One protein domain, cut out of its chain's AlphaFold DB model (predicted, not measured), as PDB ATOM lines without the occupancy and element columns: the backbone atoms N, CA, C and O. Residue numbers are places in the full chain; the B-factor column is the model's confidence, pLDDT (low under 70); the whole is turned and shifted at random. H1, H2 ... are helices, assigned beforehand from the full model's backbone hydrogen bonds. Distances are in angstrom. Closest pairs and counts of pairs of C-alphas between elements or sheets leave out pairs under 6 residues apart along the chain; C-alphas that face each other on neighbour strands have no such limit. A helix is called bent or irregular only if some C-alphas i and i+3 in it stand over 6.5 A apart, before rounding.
ATOM      1  N   ASN A  31      28.566 -36.860 -37.915       60.69
ATOM      2  CA  ASN A  31      27.566 -35.958 -37.317       60.69
ATOM      3  C   ASN A  31      27.365 -36.166 -35.802       60.69
ATOM      4  O   ASN A  31      26.884 -35.273 -35.103       60.69
ATOM      5  N   GLY A  32      27.709 -37.348 -35.286       69.25
ATOM      6  CA  GLY A  32      27.706 -37.665 -33.861       69.25
ATOM      7  C   GLY A  32      28.902 -37.075 -33.114       69.25
ATOM      8  O   GLY A  32      28.767 -36.781 -31.927       69.25
ATOM      9  N   MET A  33      30.031 -36.823 -33.795       79.19
ATOM     10  CA  MET A  33      31.237 -36.274 -33.161       79.19
ATOM     11  C   MET A  33      31.002 -34.883 -32.580       79.19
ATOM     12  O   MET A  33      31.413 -34.644 -31.455       79.19
ATOM     13  N   MET A  34      30.262 -33.998 -33.260       77.25
ATOM     14  CA  MET A  34      29.961 -32.642 -32.757       77.25
ATOM     15  C   MET A  34      29.229 -32.627 -31.402       77.25
ATOM     16  O   MET A  34      29.225 -31.612 -30.710       77.25
ATOM     17  N   LYS A  35      28.608 -33.746 -31.002       82.62
ATOM     18  CA  LYS A  35      27.894 -33.881 -29.723       82.62
ATOM     19  C   LYS A  35      28.788 -34.366 -28.576       82.62
ATOM     20  O   LYS A  35      28.321 -34.427 -27.440       82.62
ATOM     21  N   LEU A  36      30.047 -34.720 -28.847       87.50
ATOM     22  CA  LEU A  36      30.985 -35.194 -27.831       87.50
ATOM     23  C   LEU A  36      31.494 -34.027 -26.980       87.50
ATOM     24  O   LEU A  36      32.213 -33.146 -27.457       87.50
ATOM     25  N   ASN A  37      31.137 -34.038 -25.696       90.56
ATOM     26  CA  ASN A  37      31.734 -33.151 -24.702       90.56
ATOM     27  C   ASN A  37      33.107 -33.685 -24.242       90.56
ATOM     28  O   ASN A  37      33.493 -34.803 -24.582       90.56
ATOM     29  N   HIS A  38      33.843 -32.881 -23.466       92.81
ATOM     30  CA  HIS A  38      35.194 -33.234 -23.016       92.81
ATOM     31  C   HIS A  38      35.242 -34.565 -22.251       92.81
ATOM     32  O   HIS A  38      36.083 -35.406 -22.549       92.81
ATOM     33  N   ASP A  39      34.288 -34.800 -21.345       90.38
ATOM     34  CA  ASP A  39      34.213 -36.044 -20.564       90.38
ATOM     35  C   ASP A  39      34.083 -37.277 -21.460       90.38
ATOM     36  O   ASP A  39      34.771 -38.276 -21.255       90.38
ATOM     37  N   LYS A  40      33.242 -37.190 -22.497       89.06
ATOM     38  CA  LYS A  40      33.034 -38.299 -23.426       89.06
ATOM     39  C   LYS A  40      34.239 -38.536 -24.330       89.06
ATOM     40  O   LYS A  40      34.490 -39.674 -24.705       89.06
ATOM     41  N   VAL A  41      34.998 -37.488 -24.655       88.19
ATOM     42  CA  VAL A  41      36.280 -37.637 -25.355       88.19
ATOM     43  C   VAL A  41      37.295 -38.351 -24.464       88.19
ATOM     44  O   VAL A  41      37.919 -39.293 -24.935       88.19
ATOM     45  N   LEU A  42      37.422 -37.986 -23.183       88.81
ATOM     46  CA  LEU A  42      38.327 -38.681 -22.256       88.81
ATOM     47  C   LEU A  42      37.953 -40.160 -22.068       88.81
ATOM     48  O   LEU A  42      38.841 -41.001 -21.974       88.81
ATOM     49  N   GLU A  43      36.657 -40.479 -22.049       88.00
ATOM     50  CA  GLU A  43      36.167 -41.864 -22.025       88.00
ATOM     51  C   GLU A  43      36.617 -42.637 -23.274       88.00
ATOM     52  O   GLU A  43      37.176 -43.717 -23.142       88.00
ATOM     53  N   ILE A  44      36.480 -42.056 -24.472       85.94
ATOM     54  CA  ILE A  44      36.963 -42.670 -25.723       85.94
ATOM     55  C   ILE A  44      38.485 -42.879 -25.680       85.94
ATOM     56  O   ILE A  44      38.975 -43.940 -26.061       85.94
ATOM     57  N   LEU A  45      39.250 -41.900 -25.186       86.50
ATOM     58  CA  LEU A  45      40.707 -42.036 -25.078       86.50
ATOM     59  C   LEU A  45      41.110 -43.197 -24.150       86.50
ATOM     60  O   LEU A  45      42.050 -43.929 -24.459       86.50
ATOM     61  N   ARG A  46      40.390 -43.397 -23.042       85.94
ATOM     62  CA  ARG A  46      40.635 -44.509 -22.112       85.94
ATOM     63  C   ARG A  46      40.189 -45.852 -22.670       85.94
ATOM     64  O   ARG A  46      40.954 -46.811 -22.647       85.94
ATOM     65  N   ASP A  47      38.961 -45.915 -23.164       81.12
ATOM     66  CA  ASP A  47      38.283 -47.182 -23.421       81.12
ATOM     67  C   ASP A  47      38.566 -47.715 -24.831       81.12
ATOM     68  O   ASP A  47      38.706 -48.926 -25.015       81.12
ATOM     69  N   ASP A  48      38.686 -46.820 -25.819       76.75
ATOM     70  CA  ASP A  48      38.878 -47.189 -27.225       76.75
ATOM     71  C   ASP A  48      40.343 -47.087 -27.668       76.75
ATOM     72  O   ASP A  48      40.768 -47.845 -28.545       76.75
ATOM     73  N   LEU A  49      41.117 -46.175 -27.067       81.19
ATOM     74  CA  LEU A  49      42.538 -45.973 -27.382       81.19
ATOM     75  C   LEU A  49      43.502 -46.499 -26.317       81.19
ATOM     76  O   LEU A  49      44.710 -46.475 -26.549       81.19
ATOM     77  N   TYR A  50      42.984 -47.028 -25.204       84.50
ATOM     78  CA  TYR A  50      43.768 -47.635 -24.125       84.50
ATOM     79  C   TYR A  50      44.883 -46.725 -23.589       84.50
ATOM     80  O   TYR A  50      45.959 -47.203 -23.227       84.50
ATOM     81  N   PHE A  51      44.649 -45.411 -23.544       85.00
ATOM     82  CA  PHE A  51      45.599 -44.491 -22.927       85.00
ATOM     83  C   PHE A  51      45.669 -44.722 -21.413       85.00
ATOM     84  O   PHE A  51      44.645 -44.743 -20.729       85.00
ATOM     85  N   GLU A  52      46.892 -44.850 -20.895       87.44
ATOM     86  CA  GLU A  52      47.160 -44.873 -19.455       87.44
ATOM     87  C   GLU A  52      46.785 -43.530 -18.808       87.44
ATOM     88  O   GLU A  52      46.771 -42.486 -19.469       87.44
ATOM     89  N   ASP A  53      46.495 -43.533 -17.503       83.88
ATOM     90  CA  ASP A  53      46.019 -42.335 -16.797       83.88
ATOM     91  C   ASP A  53      46.997 -41.148 -16.897       83.88
ATOM     92  O   ASP A  53      46.554 -40.008 -17.025       83.88
ATOM     93  N   GLU A  54      48.307 -41.404 -16.970       82.94
ATOM     94  CA  GLU A  54      49.337 -40.372 -17.172       82.94
ATOM     95  C   GLU A  54      49.175 -39.627 -18.513       82.94
ATOM     96  O   GLU A  54      49.348 -38.408 -18.602       82.94
ATOM     97  N   ALA A  55      48.785 -40.341 -19.571       82.56
ATOM     98  CA  ALA A  55      48.522 -39.755 -20.882       82.56
ATOM     99  C   ALA A  55      47.162 -39.040 -20.929       82.56
ATOM    100  O   ALA A  55      47.018 -38.020 -21.608       82.56
ATOM    101  N   ILE A  56      46.176 -39.531 -20.175       86.75
ATOM    102  CA  ILE A  56      44.873 -38.873 -20.015       86.75
ATOM    103  C   ILE A  56      45.015 -37.545 -19.270       86.75
ATOM    104  O   ILE A  56      44.411 -36.548 -19.676       86.75
ATOM    105  N   ASP A  57      45.848 -37.493 -18.233       84.69
ATOM    106  CA  ASP A  57      46.103 -36.275 -17.462       84.69
ATOM    107  C   ASP A  57      46.721 -35.155 -18.320       84.69
ATOM    108  O   ASP A  57      46.471 -33.977 -18.070       84.69
ATOM    109  N   CYS A  58      47.418 -35.498 -19.409       82.44
ATOM    110  CA  CYS A  58      47.945 -34.527 -20.376       82.44
ATOM    111  C   CYS A  58      46.860 -33.819 -21.217       82.44
ATOM    112  O   CYS A  58      47.134 -32.779 -21.828       82.44
ATOM    113  N   VAL A  59      45.645 -34.373 -21.275       86.38
ATOM    114  CA  VAL A  59      44.499 -33.852 -22.049       86.38
ATOM    115  C   VAL A  59      43.390 -33.337 -21.130       86.38
ATOM    116  O   VAL A  59      42.627 -32.443 -21.506       86.38
ATOM    117  N   LYS A  60      43.308 -33.877 -19.914       88.69
ATOM    118  CA  LYS A  60      42.305 -33.544 -18.907       88.69
ATOM    119  C   LYS A  60      42.357 -32.062 -18.539       88.69
ATOM    120  O   LYS A  60      43.406 -31.511 -18.209       88.69
ATOM    121  N   LYS A  61      41.197 -31.409 -18.562       89.19
ATOM    122  CA  LYS A  61      41.018 -30.040 -18.068       89.19
ATOM    123  C   LYS A  61      39.943 -30.029 -16.994       89.19
ATOM    124  O   LYS A  61      38.940 -30.724 -17.113       89.19
ATOM    125  N   GLU A  62      40.128 -29.224 -15.957       88.25
ATOM    126  CA  GLU A  62      39.123 -29.069 -14.905       88.25
ATOM    127  C   GLU A  62      38.034 -28.070 -15.308       88.25
ATOM    128  O   GLU A  62      38.246 -27.165 -16.123       88.25
ATOM    129  N   ARG A  63      36.837 -28.236 -14.736       88.06
ATOM    130  CA  ARG A  63      35.749 -27.270 -14.899       88.06
ATOM    131  C   ARG A  63      36.044 -26.034 -14.051       88.06
ATOM    132  O   ARG A  63      36.504 -26.145 -12.920       88.06
ATOM    133  N   ASN A  64      35.732 -24.855 -14.575       88.00
ATOM    134  CA  ASN A  64      35.798 -23.621 -13.800       88.00
ATOM    135  C   ASN A  64      34.684 -23.560 -12.734       88.00
ATOM    136  O   ASN A  64      33.799 -24.415 -12.682       88.00
ATOM    137  N   GLN A  65      34.683 -22.499 -11.921       83.25
ATOM    138  CA  GLN A  65      33.702 -22.282 -10.844       83.25
ATOM    139  C   GLN A  65      32.235 -22.253 -11.325       83.25
ATOM    140  O   GLN A  65      31.326 -22.481 -10.534       83.25
ATOM    141  N   ASN A  66      32.000 -22.045 -12.626       84.25
ATOM    142  CA  ASN A  66      30.676 -22.064 -13.254       84.25
ATOM    143  C   ASN A  66      30.321 -23.435 -13.865       84.25
ATOM    144  O   ASN A  66      29.372 -23.542 -14.645       84.25
ATOM    145  N   GLY A  67      31.105 -24.479 -13.579       85.25
ATOM    146  CA  GLY A  67      30.886 -25.838 -14.071       85.25
ATOM    147  C   GLY A  67      31.163 -26.031 -15.566       85.25
ATOM    148  O   GLY A  67      30.704 -27.024 -16.131       85.25
ATOM    149  N   ARG A  68      31.891 -25.116 -16.225       84.38
ATOM    150  CA  ARG A  68      32.224 -25.199 -17.659       84.38
ATOM    151  C   ARG A  68      33.697 -25.539 -17.876       84.38
ATOM    152  O   ARG A  68      34.560 -25.022 -17.173       84.38
ATOM    153  N   TYR A  69      33.978 -26.366 -18.880       88.88
ATOM    154  CA  TYR A  69      35.346 -26.619 -19.332       88.88
ATOM    155  C   TYR A  69      35.940 -25.389 -20.044       88.88
ATOM    156  O   TYR A  69      35.188 -24.636 -20.674       88.88
ATOM    157  N   PRO A  70      37.265 -25.168 -19.962       87.25
ATOM    158  CA  PRO A  70      37.940 -24.139 -20.750       87.25
ATOM    159  C   PRO A  70      37.846 -24.446 -22.253       87.25
ATOM    160  O   PRO A  70      37.683 -25.599 -22.647       87.25
ATOM    161  N   LEU A  71      37.997 -23.423 -23.103       84.88
ATOM    162  CA  LEU A  71      37.975 -23.593 -24.566       84.88
ATOM    163  C   LEU A  71      39.088 -24.523 -25.070       84.88
ATOM    164  O   LEU A  71      38.903 -25.214 -26.060       84.88
ATOM    165  N   SER A  72      40.198 -24.619 -24.337       86.25
ATOM    166  CA  SER A  72      41.293 -25.553 -24.608       86.25
ATOM    167  C   SER A  72      40.976 -27.010 -24.230       86.25
ATOM    168  O   SER A  72      41.857 -27.858 -24.292       86.25
ATOM    169  N   ALA A  73      39.773 -27.334 -23.748       90.69
ATOM    170  CA  ALA A  73      39.399 -28.711 -23.439       90.69
ATOM    171  C   ALA A  73      39.010 -29.459 -24.722       90.69
ATOM    172  O   ALA A  73      38.065 -29.076 -25.420       90.69
ATOM    173  N   LEU A  74      39.733 -30.538 -25.037       91.69
ATOM    174  CA  LEU A  74      39.502 -31.345 -26.237       91.69
ATOM    175  C   LEU A  74      38.052 -31.856 -26.282       91.69
ATOM    176  O   LEU A  74      37.570 -32.450 -25.323       91.69
ATOM    177  N   ASN A  75      37.342 -31.606 -27.379       92.38
ATOM    178  CA  ASN A  75      35.936 -31.970 -27.546       92.38
ATOM    179  C   ASN A  75      35.673 -32.394 -28.998       92.38
ATOM    180  O   ASN A  75      36.567 -32.342 -29.845       92.38
ATOM    181  N   GLY A  76      34.436 -32.781 -29.292       87.38
ATOM    182  CA  GLY A  76      34.006 -33.217 -30.615       87.38
ATOM    183  C   GLY A  76      34.321 -32.267 -31.770       87.38
ATOM    184  O   GLY A  76      34.742 -32.714 -32.836       87.38
ATOM    185  N   ASN A  77      34.173 -30.955 -31.561       87.06
ATOM    186  CA  ASN A  77      34.479 -29.955 -32.586       87.06
ATOM    187  C   ASN A  77      35.981 -29.878 -32.863       87.06
ATOM    188  O   ASN A  77      36.380 -29.740 -34.013       87.06
ATOM    189  N   HIS A  78      36.820 -30.011 -31.834       92.19
ATOM    190  CA  HIS A  78      38.273 -30.016 -32.006       92.19
ATOM    191  C   HIS A  78      38.750 -31.224 -32.820       92.19
ATOM    192  O   HIS A  78      39.569 -31.070 -33.721       92.19
ATOM    193  N   LEU A  79      38.186 -32.407 -32.562       92.69
ATOM    194  CA  LEU A  79      38.478 -33.605 -33.352       92.69
ATOM    195  C   LEU A  79      38.041 -33.433 -34.818       92.69
ATOM    196  O   LEU A  79      38.762 -33.832 -35.728       92.69
ATOM    197  N   LEU A  80      36.895 -32.786 -35.060       88.00
ATOM    198  CA  LEU A  80      36.412 -32.495 -36.412       88.00
ATOM    199  C   LEU A  80      37.308 -31.490 -37.153       88.00
ATOM    200  O   LEU A  80      37.582 -31.667 -38.337       88.00
ATOM    201  N   ILE A  81      37.786 -30.448 -36.467       89.56
ATOM    202  CA  ILE A  81      38.736 -29.481 -37.037       89.56
ATOM    203  C   ILE A  81      40.037 -30.188 -37.432       89.56
ATOM    204  O   ILE A  81      40.537 -29.955 -38.531       89.56
ATOM    205  N   ALA A  82      40.531 -31.108 -36.601       92.12
ATOM    206  CA  ALA A  82      41.714 -31.901 -36.912       92.12
ATOM    207  C   ALA A  82      41.507 -32.803 -38.148       92.12
ATOM    208  O   ALA A  82      42.368 -32.845 -39.030       92.12
ATOM    209  N   ILE A  83      40.342 -33.457 -38.272       90.69
ATOM    210  CA  ILE A  83      39.952 -34.197 -39.489       90.69
ATOM    211  C   ILE A  83      39.949 -33.268 -40.713       90.69
ATOM    212  O   ILE A  83      40.520 -33.605 -41.749       90.69
ATOM    213  N   ASN A  84      39.366 -32.074 -40.600       88.94
ATOM    214  CA  ASN A  84      39.320 -31.110 -41.701       88.94
ATOM    215  C   ASN A  84      40.714 -30.602 -42.099       88.94
ATOM    216  O   ASN A  84      40.963 -30.391 -43.287       88.94
ATOM    217  N   ALA A  85      41.624 -30.423 -41.139       89.88
ATOM    218  CA  ALA A  85      43.010 -30.043 -41.405       89.88
ATOM    219  C   ALA A  85      43.726 -31.118 -42.239       89.88
ATOM    220  O   ALA A  85      44.385 -30.794 -43.228       89.88
ATOM    221  N   TYR A  86      43.520 -32.395 -41.903       92.50
ATOM    222  CA  TYR A  86      44.012 -33.522 -42.694       92.50
ATOM    223  C   TYR A  86      43.436 -33.519 -44.114       92.50
ATOM    224  O   TYR A  86      44.186 -33.530 -45.089       92.50
ATOM    225  N   GLU A  87      42.108 -33.456 -44.253       86.94
ATOM    226  CA  GLU A  87      41.445 -33.483 -45.564       86.94
ATOM    227  C   GLU A  87      41.844 -32.296 -46.448       86.94
ATOM    228  O   GLU A  87      41.985 -32.446 -47.661       86.94
ATOM    229  N   THR A  88      42.030 -31.114 -45.855       88.81
ATOM    230  CA  THR A  88      42.467 -29.909 -46.572       88.81
ATOM    231  C   THR A  88      43.884 -30.082 -47.105       88.81
ATOM    232  O   THR A  88      44.125 -29.783 -48.272       88.81
ATOM    233  N   ASN A  89      44.793 -30.630 -46.290       90.81
ATOM    234  CA  ASN A  89      46.172 -30.892 -46.695       90.81
ATOM    235  C   ASN A  89      46.238 -31.911 -47.853       90.81
ATOM    236  O   ASN A  89      46.889 -31.649 -48.868       90.81
ATOM    237  N   ILE A  90      45.468 -33.002 -47.766       86.81
ATOM    238  CA  ILE A  90      45.332 -33.988 -48.853       86.81
ATOM    239  C   ILE A  90      44.782 -33.345 -50.136       86.81
ATOM    240  O   ILE A  90      45.336 -33.551 -51.213       86.81
ATOM    241  N   LYS A  91      43.729 -32.516 -50.046       86.06
ATOM    242  CA  LYS A  91      43.152 -31.809 -51.211       86.06
ATOM    243  C   LYS A  91      44.122 -30.822 -51.860       86.06
ATOM    244  O   LYS A  91      44.000 -30.551 -53.050       86.06
ATOM    245  N   SER A  92      45.082 -30.301 -51.101       85.50
ATOM    246  CA  SER A  92      46.160 -29.448 -51.608       85.50
ATOM    247  C   SER A  92      47.384 -30.220 -52.130       85.50
ATOM    248  O   SER A  92      48.448 -29.628 -52.276       85.50
ATOM    249  N   ASN A  93      47.244 -31.519 -52.433       83.50
ATOM    250  CA  ASN A  93      48.310 -32.421 -52.897       83.50
ATOM    251  C   ASN A  93      49.451 -32.654 -51.885       83.50
ATOM    252  O   ASN A  93      50.578 -32.949 -52.286       83.50
ATOM    253  N   GLY A  94      49.189 -32.534 -50.580       85.25
ATOM    254  CA  GLY A  94      50.137 -32.972 -49.554       85.25
ATOM    255  C   GLY A  94      50.209 -34.499 -49.441       85.25
ATOM    256  O   GLY A  94      49.279 -35.207 -49.832       85.25
ATOM    257  N   THR A  95      51.315 -35.026 -48.909       91.19
ATOM    258  CA  THR A  95      51.449 -36.470 -48.655       91.19
ATOM    259  C   THR A  95      50.640 -36.881 -47.415       91.19
ATOM    260  O   THR A  95      50.355 -36.040 -46.554       91.19
ATOM    261  N   PRO A  96      50.271 -38.168 -47.262       88.06
ATOM    262  CA  PRO A  96      49.605 -38.661 -46.053       88.06
ATOM    263  C   PRO A  96      50.354 -38.316 -44.759       88.06
ATOM    264  O   PRO A  96      49.731 -38.013 -43.741       88.06
ATOM    265  N   GLU A  97      51.686 -38.298 -44.799       89.38
ATOM    266  CA  GLU A  97      52.544 -37.916 -43.679       89.38
ATOM    267  C   GLU A  97      52.424 -36.424 -43.357       89.38
ATOM    268  O   GLU A  97      52.276 -36.066 -42.186       89.38
ATOM    269  N   THR A  98      52.426 -35.543 -44.367       89.50
ATOM    270  CA  THR A  98      52.255 -34.096 -44.143       89.50
ATOM    271  C   THR A  98      50.842 -33.758 -43.676       89.50
ATOM    272  O   THR A  98      50.671 -32.901 -42.811       89.50
ATOM    273  N   ALA A  99      49.830 -34.469 -44.174       90.25
ATOM    274  CA  ALA A  99      48.447 -34.319 -43.740       90.25
ATOM    275  C   ALA A  99      48.229 -34.818 -42.306       90.25
ATOM    276  O   ALA A  99      47.583 -34.137 -41.505       90.25
ATOM    277  N   LYS A 100      48.823 -35.965 -41.944       94.81
ATOM    278  CA  LYS A 100      48.840 -36.464 -40.562       94.81
ATOM    279  C   LYS A 100      49.502 -35.448 -39.640       94.81
ATOM    280  O   LYS A 100      48.968 -35.180 -38.568       94.81
ATOM    281  N   GLN A 101      50.619 -34.854 -40.059       93.69
ATOM    282  CA  GLN A 101      51.279 -33.821 -39.267       93.69
ATOM    283  C   GLN A 101      50.379 -32.585 -39.096       93.69
ATOM    284  O   GLN A 101      50.233 -32.129 -37.970       93.69
ATOM    285  N   SER A 102      49.662 -32.128 -40.131       92.00
ATOM    286  CA  SER A 102      48.667 -31.043 -39.991       92.00
ATOM    287  C   SER A 102      47.515 -31.379 -39.032       92.00
ATOM    288  O   SER A 102      47.041 -30.502 -38.311       92.00
ATOM    289  N   MET A 103      47.070 -32.639 -38.985       95.62
ATOM    290  CA  MET A 103      46.091 -33.098 -37.992       95.62
ATOM    291  C   MET A 103      46.660 -33.037 -36.570       95.62
ATOM    292  O   MET A 103      45.996 -32.541 -35.663       95.62
ATOM    293  N   VAL A 104      47.891 -33.524 -36.379       94.38
ATOM    294  CA  VAL A 104      48.599 -33.489 -35.090       94.38
ATOM    295  C   VAL A 104      48.796 -32.047 -34.623       94.38
ATOM    296  O   VAL A 104      48.502 -31.742 -33.470       94.38
ATOM    297  N   ASP A 105      49.207 -31.150 -35.516       92.75
ATOM    298  CA  ASP A 105      49.394 -29.731 -35.208       92.75
ATOM    299  C   ASP A 105      48.065 -29.086 -34.784       92.75
ATOM    300  O   ASP A 105      48.005 -28.391 -33.773       92.75
ATOM    301  N   SER A 106      46.966 -29.403 -35.479       94.06
ATOM    302  CA  SER A 106      45.621 -28.935 -35.122       94.06
ATOM    303  C   SER A 106      45.132 -29.464 -33.764       94.06
ATOM    304  O   SER A 106      44.444 -28.745 -33.036       94.06
ATOM    305  N   LEU A 107      45.488 -30.701 -33.407       92.88
ATOM    306  CA  LEU A 107      45.168 -31.311 -32.111       92.88
ATOM    307  C   LEU A 107      45.974 -30.711 -30.953       92.88
ATOM    308  O   LEU A 107      45.495 -30.699 -29.820       92.88
ATOM    309  N   MET A 108      47.188 -30.233 -31.222       92.44
ATOM    310  CA  MET A 108      48.057 -29.597 -30.229       92.44
ATOM    311  C   MET A 108      47.813 -28.087 -30.097       92.44
ATOM    312  O   MET A 108      48.195 -27.484 -29.091       92.44
ATOM    313  N   ASP A 109      47.149 -27.485 -31.080       89.56
ATOM    314  CA  ASP A 109      46.871 -26.054 -31.130       89.56
ATOM    315  C   ASP A 109      46.087 -25.557 -29.903       89.56
ATOM    316  O   ASP A 109      45.182 -26.228 -29.398       89.56
ATOM    317  N   GLU A 110      46.416 -24.357 -29.424       83.06
ATOM    318  CA  GLU A 110      45.831 -23.723 -28.227       83.06
ATOM    319  C   GLU A 110      45.922 -24.567 -26.933       83.06
ATOM    320  O   GLU A 110      45.121 -24.409 -26.007       83.06
ATOM    321  N   GLY A 111      46.897 -25.481 -26.841       81.56
ATOM    322  CA  GLY A 111      47.131 -26.288 -25.636       81.56
ATOM    323  C   GLY A 111      46.039 -27.328 -25.364       81.56
ATOM    324  O   GLY A 111      45.830 -27.726 -24.206       81.56
ATOM    325  N   LYS A 112      45.334 -27.750 -26.425       86.56
ATOM    326  CA  LYS A 112      44.320 -28.814 -26.404       86.56
ATOM    327  C   LYS A 112      44.931 -30.157 -26.007       86.56
ATOM    328  O   LYS A 112      44.380 -30.848 -25.152       86.56
ATOM    329  N   ILE A 113      46.094 -30.479 -26.573       89.44
ATOM    330  CA  ILE A 113      46.939 -31.613 -26.189       89.44
ATOM    331  C   ILE A 113      48.371 -31.099 -26.032       89.44
ATOM    332  O   ILE A 113      48.952 -30.561 -26.969       89.44
ATOM    333  N   MET A 114      48.944 -31.265 -24.840       85.19
ATOM    334  CA  MET A 114      50.264 -30.702 -24.518       85.19
ATOM    335  C   MET A 114      51.430 -31.559 -25.022       85.19
ATOM    336  O   MET A 114      52.558 -31.080 -25.111       85.19
ATOM    337  N   VAL A 115      51.174 -32.833 -25.331       88.75
ATOM    338  CA  VAL A 115      52.215 -33.829 -25.593       88.75
ATOM    339  C   VAL A 115      52.005 -34.474 -26.959       88.75
ATOM    340  O   VAL A 115      50.976 -35.098 -27.220       88.75
ATOM    341  N   LYS A 116      53.016 -34.368 -27.832       88.81
ATOM    342  CA  LYS A 116      52.966 -34.909 -29.199       88.81
ATOM    343  C   LYS A 116      52.738 -36.424 -29.231       88.81
ATOM    344  O   LYS A 116      51.958 -36.893 -30.052       88.81
ATOM    345  N   SER A 117      53.325 -37.171 -28.290       86.88
ATOM    346  CA  SER A 117      53.126 -38.626 -28.169       86.88
ATOM    347  C   SER A 117      51.696 -39.036 -27.797       86.88
ATOM    348  O   SER A 117      51.354 -40.204 -27.943       86.88
ATOM    349  N   VAL A 118      50.846 -38.095 -27.365       87.50
ATOM    350  CA  VAL A 118      49.404 -38.307 -27.147       87.50
ATOM    351  C   VAL A 118      48.591 -37.859 -28.365       87.50
ATOM    352  O   VAL A 118      47.642 -38.531 -28.760       87.50
ATOM    353  N   ALA A 119      48.982 -36.761 -29.019       90.00
ATOM    354  CA  ALA A 119      48.310 -36.273 -30.225       90.00
ATOM    355  C   ALA A 119      48.480 -37.217 -31.431       90.00
ATOM    356  O   ALA A 119      47.549 -37.386 -32.218       90.00
ATOM    357  N   GLU A 120      49.640 -37.862 -31.574       90.44
ATOM    358  CA  GLU A 120      49.926 -38.773 -32.685       90.44
ATOM    359  C   GLU A 120      49.029 -40.022 -32.718       90.44
ATOM    360  O   GLU A 120      48.453 -40.280 -33.779       90.44
ATOM    361  N   PRO A 121      48.845 -40.791 -31.623       89.19
ATOM    362  CA  PRO A 121      47.918 -41.923 -31.625       89.19
ATOM    363  C   PRO A 121      46.461 -41.505 -31.858       89.19
ATOM    364  O   PRO A 121      45.737 -42.204 -32.565       89.19
ATOM    365  N   ILE A 122      46.040 -40.343 -31.339       90.56
ATOM    366  CA  ILE A 122      44.702 -39.786 -31.602       90.56
ATOM    367  C   ILE A 122      44.548 -39.460 -33.089       90.56
ATOM    368  O   ILE A 122      43.535 -39.813 -33.685       90.56
ATOM    369  N   ALA A 123      45.555 -38.848 -33.717       91.06
ATOM    370  CA  ALA A 123      45.539 -38.580 -35.151       91.06
ATOM    371  C   ALA A 123      45.492 -39.876 -35.979       91.06
ATOM    372  O   ALA A 123      44.719 -39.967 -36.925       91.06
ATOM    373  N   VAL A 124      46.265 -40.906 -35.608       89.75
ATOM    374  CA  VAL A 124      46.218 -42.227 -36.269       89.75
ATOM    375  C   VAL A 124      44.829 -42.853 -36.156       89.75
ATOM    376  O   VAL A 124      44.301 -43.359 -37.143       89.75
ATOM    377  N   TRP A 125      44.215 -42.783 -34.979       90.31
ATOM    378  CA  TRP A 125      42.859 -43.269 -34.762       90.31
ATOM    379  C   TRP A 125      41.826 -42.507 -35.592       90.31
ATOM    380  O   TRP A 125      41.005 -43.134 -36.257       90.31
ATOM    381  N   LEU A 126      41.899 -41.173 -35.617       88.50
ATOM    382  CA  LEU A 126      41.016 -40.337 -36.434       88.50
ATOM    383  C   LEU A 126      41.163 -40.652 -37.929       88.50
ATOM    384  O   LEU A 126      40.162 -40.740 -38.637       88.50
ATOM    385  N   ILE A 127      42.394 -40.859 -38.402       87.88
ATOM    386  CA  ILE A 127      42.660 -41.262 -39.786       87.88
ATOM    387  C   ILE A 127      42.018 -42.622 -40.065       87.88
ATOM    388  O   ILE A 127      41.230 -42.732 -40.997       87.88
ATOM    389  N   SER A 128      42.268 -43.631 -39.233       82.50
ATOM    390  CA  SER A 128      41.771 -44.986 -39.491       82.50
ATOM    391  C   SER A 128      40.244 -45.099 -39.391       82.50
ATOM    392  O   SER A 128      39.584 -45.642 -40.279       82.50
ATOM    393  N   GLU A 129      39.644 -44.537 -38.341       81.81
ATOM    394  CA  GLU A 129      38.209 -44.691 -38.081       81.81
ATOM    395  C   GLU A 129      37.337 -43.741 -38.912       81.81
ATOM    396  O   GLU A 129      36.187 -44.083 -39.196       81.81
ATOM    397  N   PHE A 130      37.854 -42.580 -39.337       79.19
ATOM    398  CA  PHE A 130      37.038 -41.557 -40.004       79.19
ATOM    399  C   PHE A 130      37.528 -41.137 -41.388       79.19
ATOM    400  O   PHE A 130      36.700 -40.710 -42.188       79.19
ATOM    401  N   VAL A 131      38.820 -41.254 -41.705       77.88
ATOM    402  CA  VAL A 131      39.343 -40.875 -43.030       77.88
ATOM    403  C   VAL A 131      39.444 -42.090 -43.950       77.88
ATOM    404  O   VAL A 131      38.818 -42.105 -45.006       77.88
ATOM    405  N   GLU A 132      40.165 -43.131 -43.542       78.00
ATOM    406  CA  GLU A 132      40.330 -44.374 -44.305       78.00
ATOM    407  C   GLU A 132      38.994 -45.104 -44.433       78.00
ATOM    408  O   GLU A 132      38.602 -45.505 -45.525       78.00
ATOM    409  N   ARG A 133      38.217 -45.185 -43.347       69.69
ATOM    410  CA  ARG A 133      36.856 -45.735 -43.386       69.69
ATOM    411  C   ARG A 133      35.941 -44.981 -44.349       69.69
ATOM    412  O   ARG A 133      35.182 -45.610 -45.075       69.69
ATOM    413  N   LYS A 134      36.047 -43.650 -44.402       64.62
ATOM    414  CA  LYS A 134      35.304 -42.808 -45.350       64.62
ATOM    415  C   LYS A 134      35.781 -43.023 -46.787       64.62
ATOM    416  O   LYS A 134      34.954 -43.023 -47.687       64.62
ATOM    417  N   GLN A 135      37.075 -43.251 -47.018       60.03
ATOM    418  CA  GLN A 135      37.599 -43.627 -48.337       60.03
ATOM    419  C   GLN A 135      37.100 -45.006 -48.782       60.03
ATOM    420  O   GLN A 135      36.633 -45.124 -49.908       60.03
ATOM    421  N   VAL A 136      37.092 -46.007 -47.897       56.47
ATOM    422  CA  VAL A 136      36.518 -47.335 -48.178       56.47
ATOM    423  C   VAL A 136      35.014 -47.236 -48.451       56.47
ATOM    424  O   VAL A 136      34.523 -47.845 -49.394       56.47
ATOM    425  N   GLU A 137      34.275 -46.413 -47.701       52.28
ATOM    426  CA  GLU A 137      32.858 -46.146 -47.979       52.28
ATOM    427  C   GLU A 137      32.643 -45.440 -49.324       52.28
ATOM    428  O   GLU A 137      31.690 -45.764 -50.031       52.28
ATOM    429  N   ILE A 138      33.534 -44.522 -49.719       54.09
ATOM    430  CA  ILE A 138      33.503 -43.866 -51.034       54.09
ATOM    431  C   ILE A 138      33.834 -44.868 -52.155       54.09
ATOM    432  O   ILE A 138      33.153 -44.885 -53.181       54.09
ATOM    433  N   GLU A 139      34.822 -45.742 -51.975       51.25
ATOM    434  CA  GLU A 139      35.193 -46.778 -52.947       51.25
ATOM    435  C   GLU A 139      34.109 -47.857 -53.097       51.25
ATOM    436  O   GLU A 139      33.766 -48.235 -54.219       51.25
ATOM    437  N   GLU A 140      33.496 -48.299 -51.996       49.00
ATOM    438  CA  GLU A 140      32.331 -49.189 -52.019       49.00
ATOM    439  C   GLU A 140      31.098 -48.507 -52.626       49.00
ATOM    440  O   GLU A 140      30.336 -49.164 -53.337       49.00
ATOM    441  N   SER A 141      30.933 -47.192 -52.436       46.16
ATOM    442  CA  SER A 141      29.841 -46.425 -53.050       46.16
ATOM    443  C   SER A 141      29.966 -46.232 -54.558       46.16
ATOM    444  O   SER A 141      28.968 -46.004 -55.244       46.16
ATOM    445  N   ASN A 142      31.176 -46.398 -55.096       46.69
ATOM    446  CA  ASN A 142      31.457 -46.284 -56.522       46.69
ATOM    447  C   ASN A 142      31.299 -47.602 -57.295       46.69
ATOM    448  O   ASN A 142      31.242 -47.556 -58.530       46.69
ATOM    449  N   LYS A 143      31.172 -48.755 -56.616       56.81
ATOM    450  CA  LYS A 143      30.852 -50.034 -57.271       56.81
ATOM    451  C   LYS A 143      29.430 -49.983 -57.838       56.81
ATOM    452  O   LYS A 143      28.464 -49.774 -57.102       56.81
TER     453      LYS A 143
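This is residues 31 to 143 of the 844 residues of the protein "Predicted protein" of Naegleria gruberi (UniProt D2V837). A helical hairpin, H3 and H4, is crossed by H5, a bent but nearly straight helix; residues 132 to 143 stick out at one end, and H1 and H2 sit at the other. The printed part has 113 residues with five named helices, H1 to H5, and no named strand: all helix, compact, radius of gyration of the C-alphas 14.7 A, spans 52 by 25 by 25 A.

Start at H1, residues 38 to 47, which touches H2, residues 53 to 57, closest at C-alphas 42 and 56, 6.9 A. H3, residues 76 to 91, and H4, residues 96 to 111, form a hairpin at a shallow tilt of 33 degrees, only just short of steep, closest at C-alphas 86 and 99, 4.6 A. H4 is irregular: C-alphas 107 and 110 are 8.6 A apart. H5, residues 116 to 142, assigned as one helix by its hydrogen bonds, is bent: C-alphas 129 and 132 are 6.6 A apart. Its arm H5a, residues 116 to 129, touches H4 at a steep tilt of 55 degrees, closest at C-alphas 104 and 119, 5.6 A. O i to N i+4 pairs are within hydrogen-bond range throughout H1, H2, H3 and arm H5b, residues 132 to 142, in 10 of 12 in H4 and 8 of 10 in H5a.

Find C-alpha 38 at (35.194, -33.234, -23.016), where H1 begins; H3 is 22.6 A long, H4 24.0 A, H5a 19.8 A, and H5b ends at C-alpha 142, (31.457, -46.284, -56.522).

The printed part has no cut; H2 to H3 is a long link of 18 residues, and pLDDT is under 70 at residues 31 to 32 and 133 to 143.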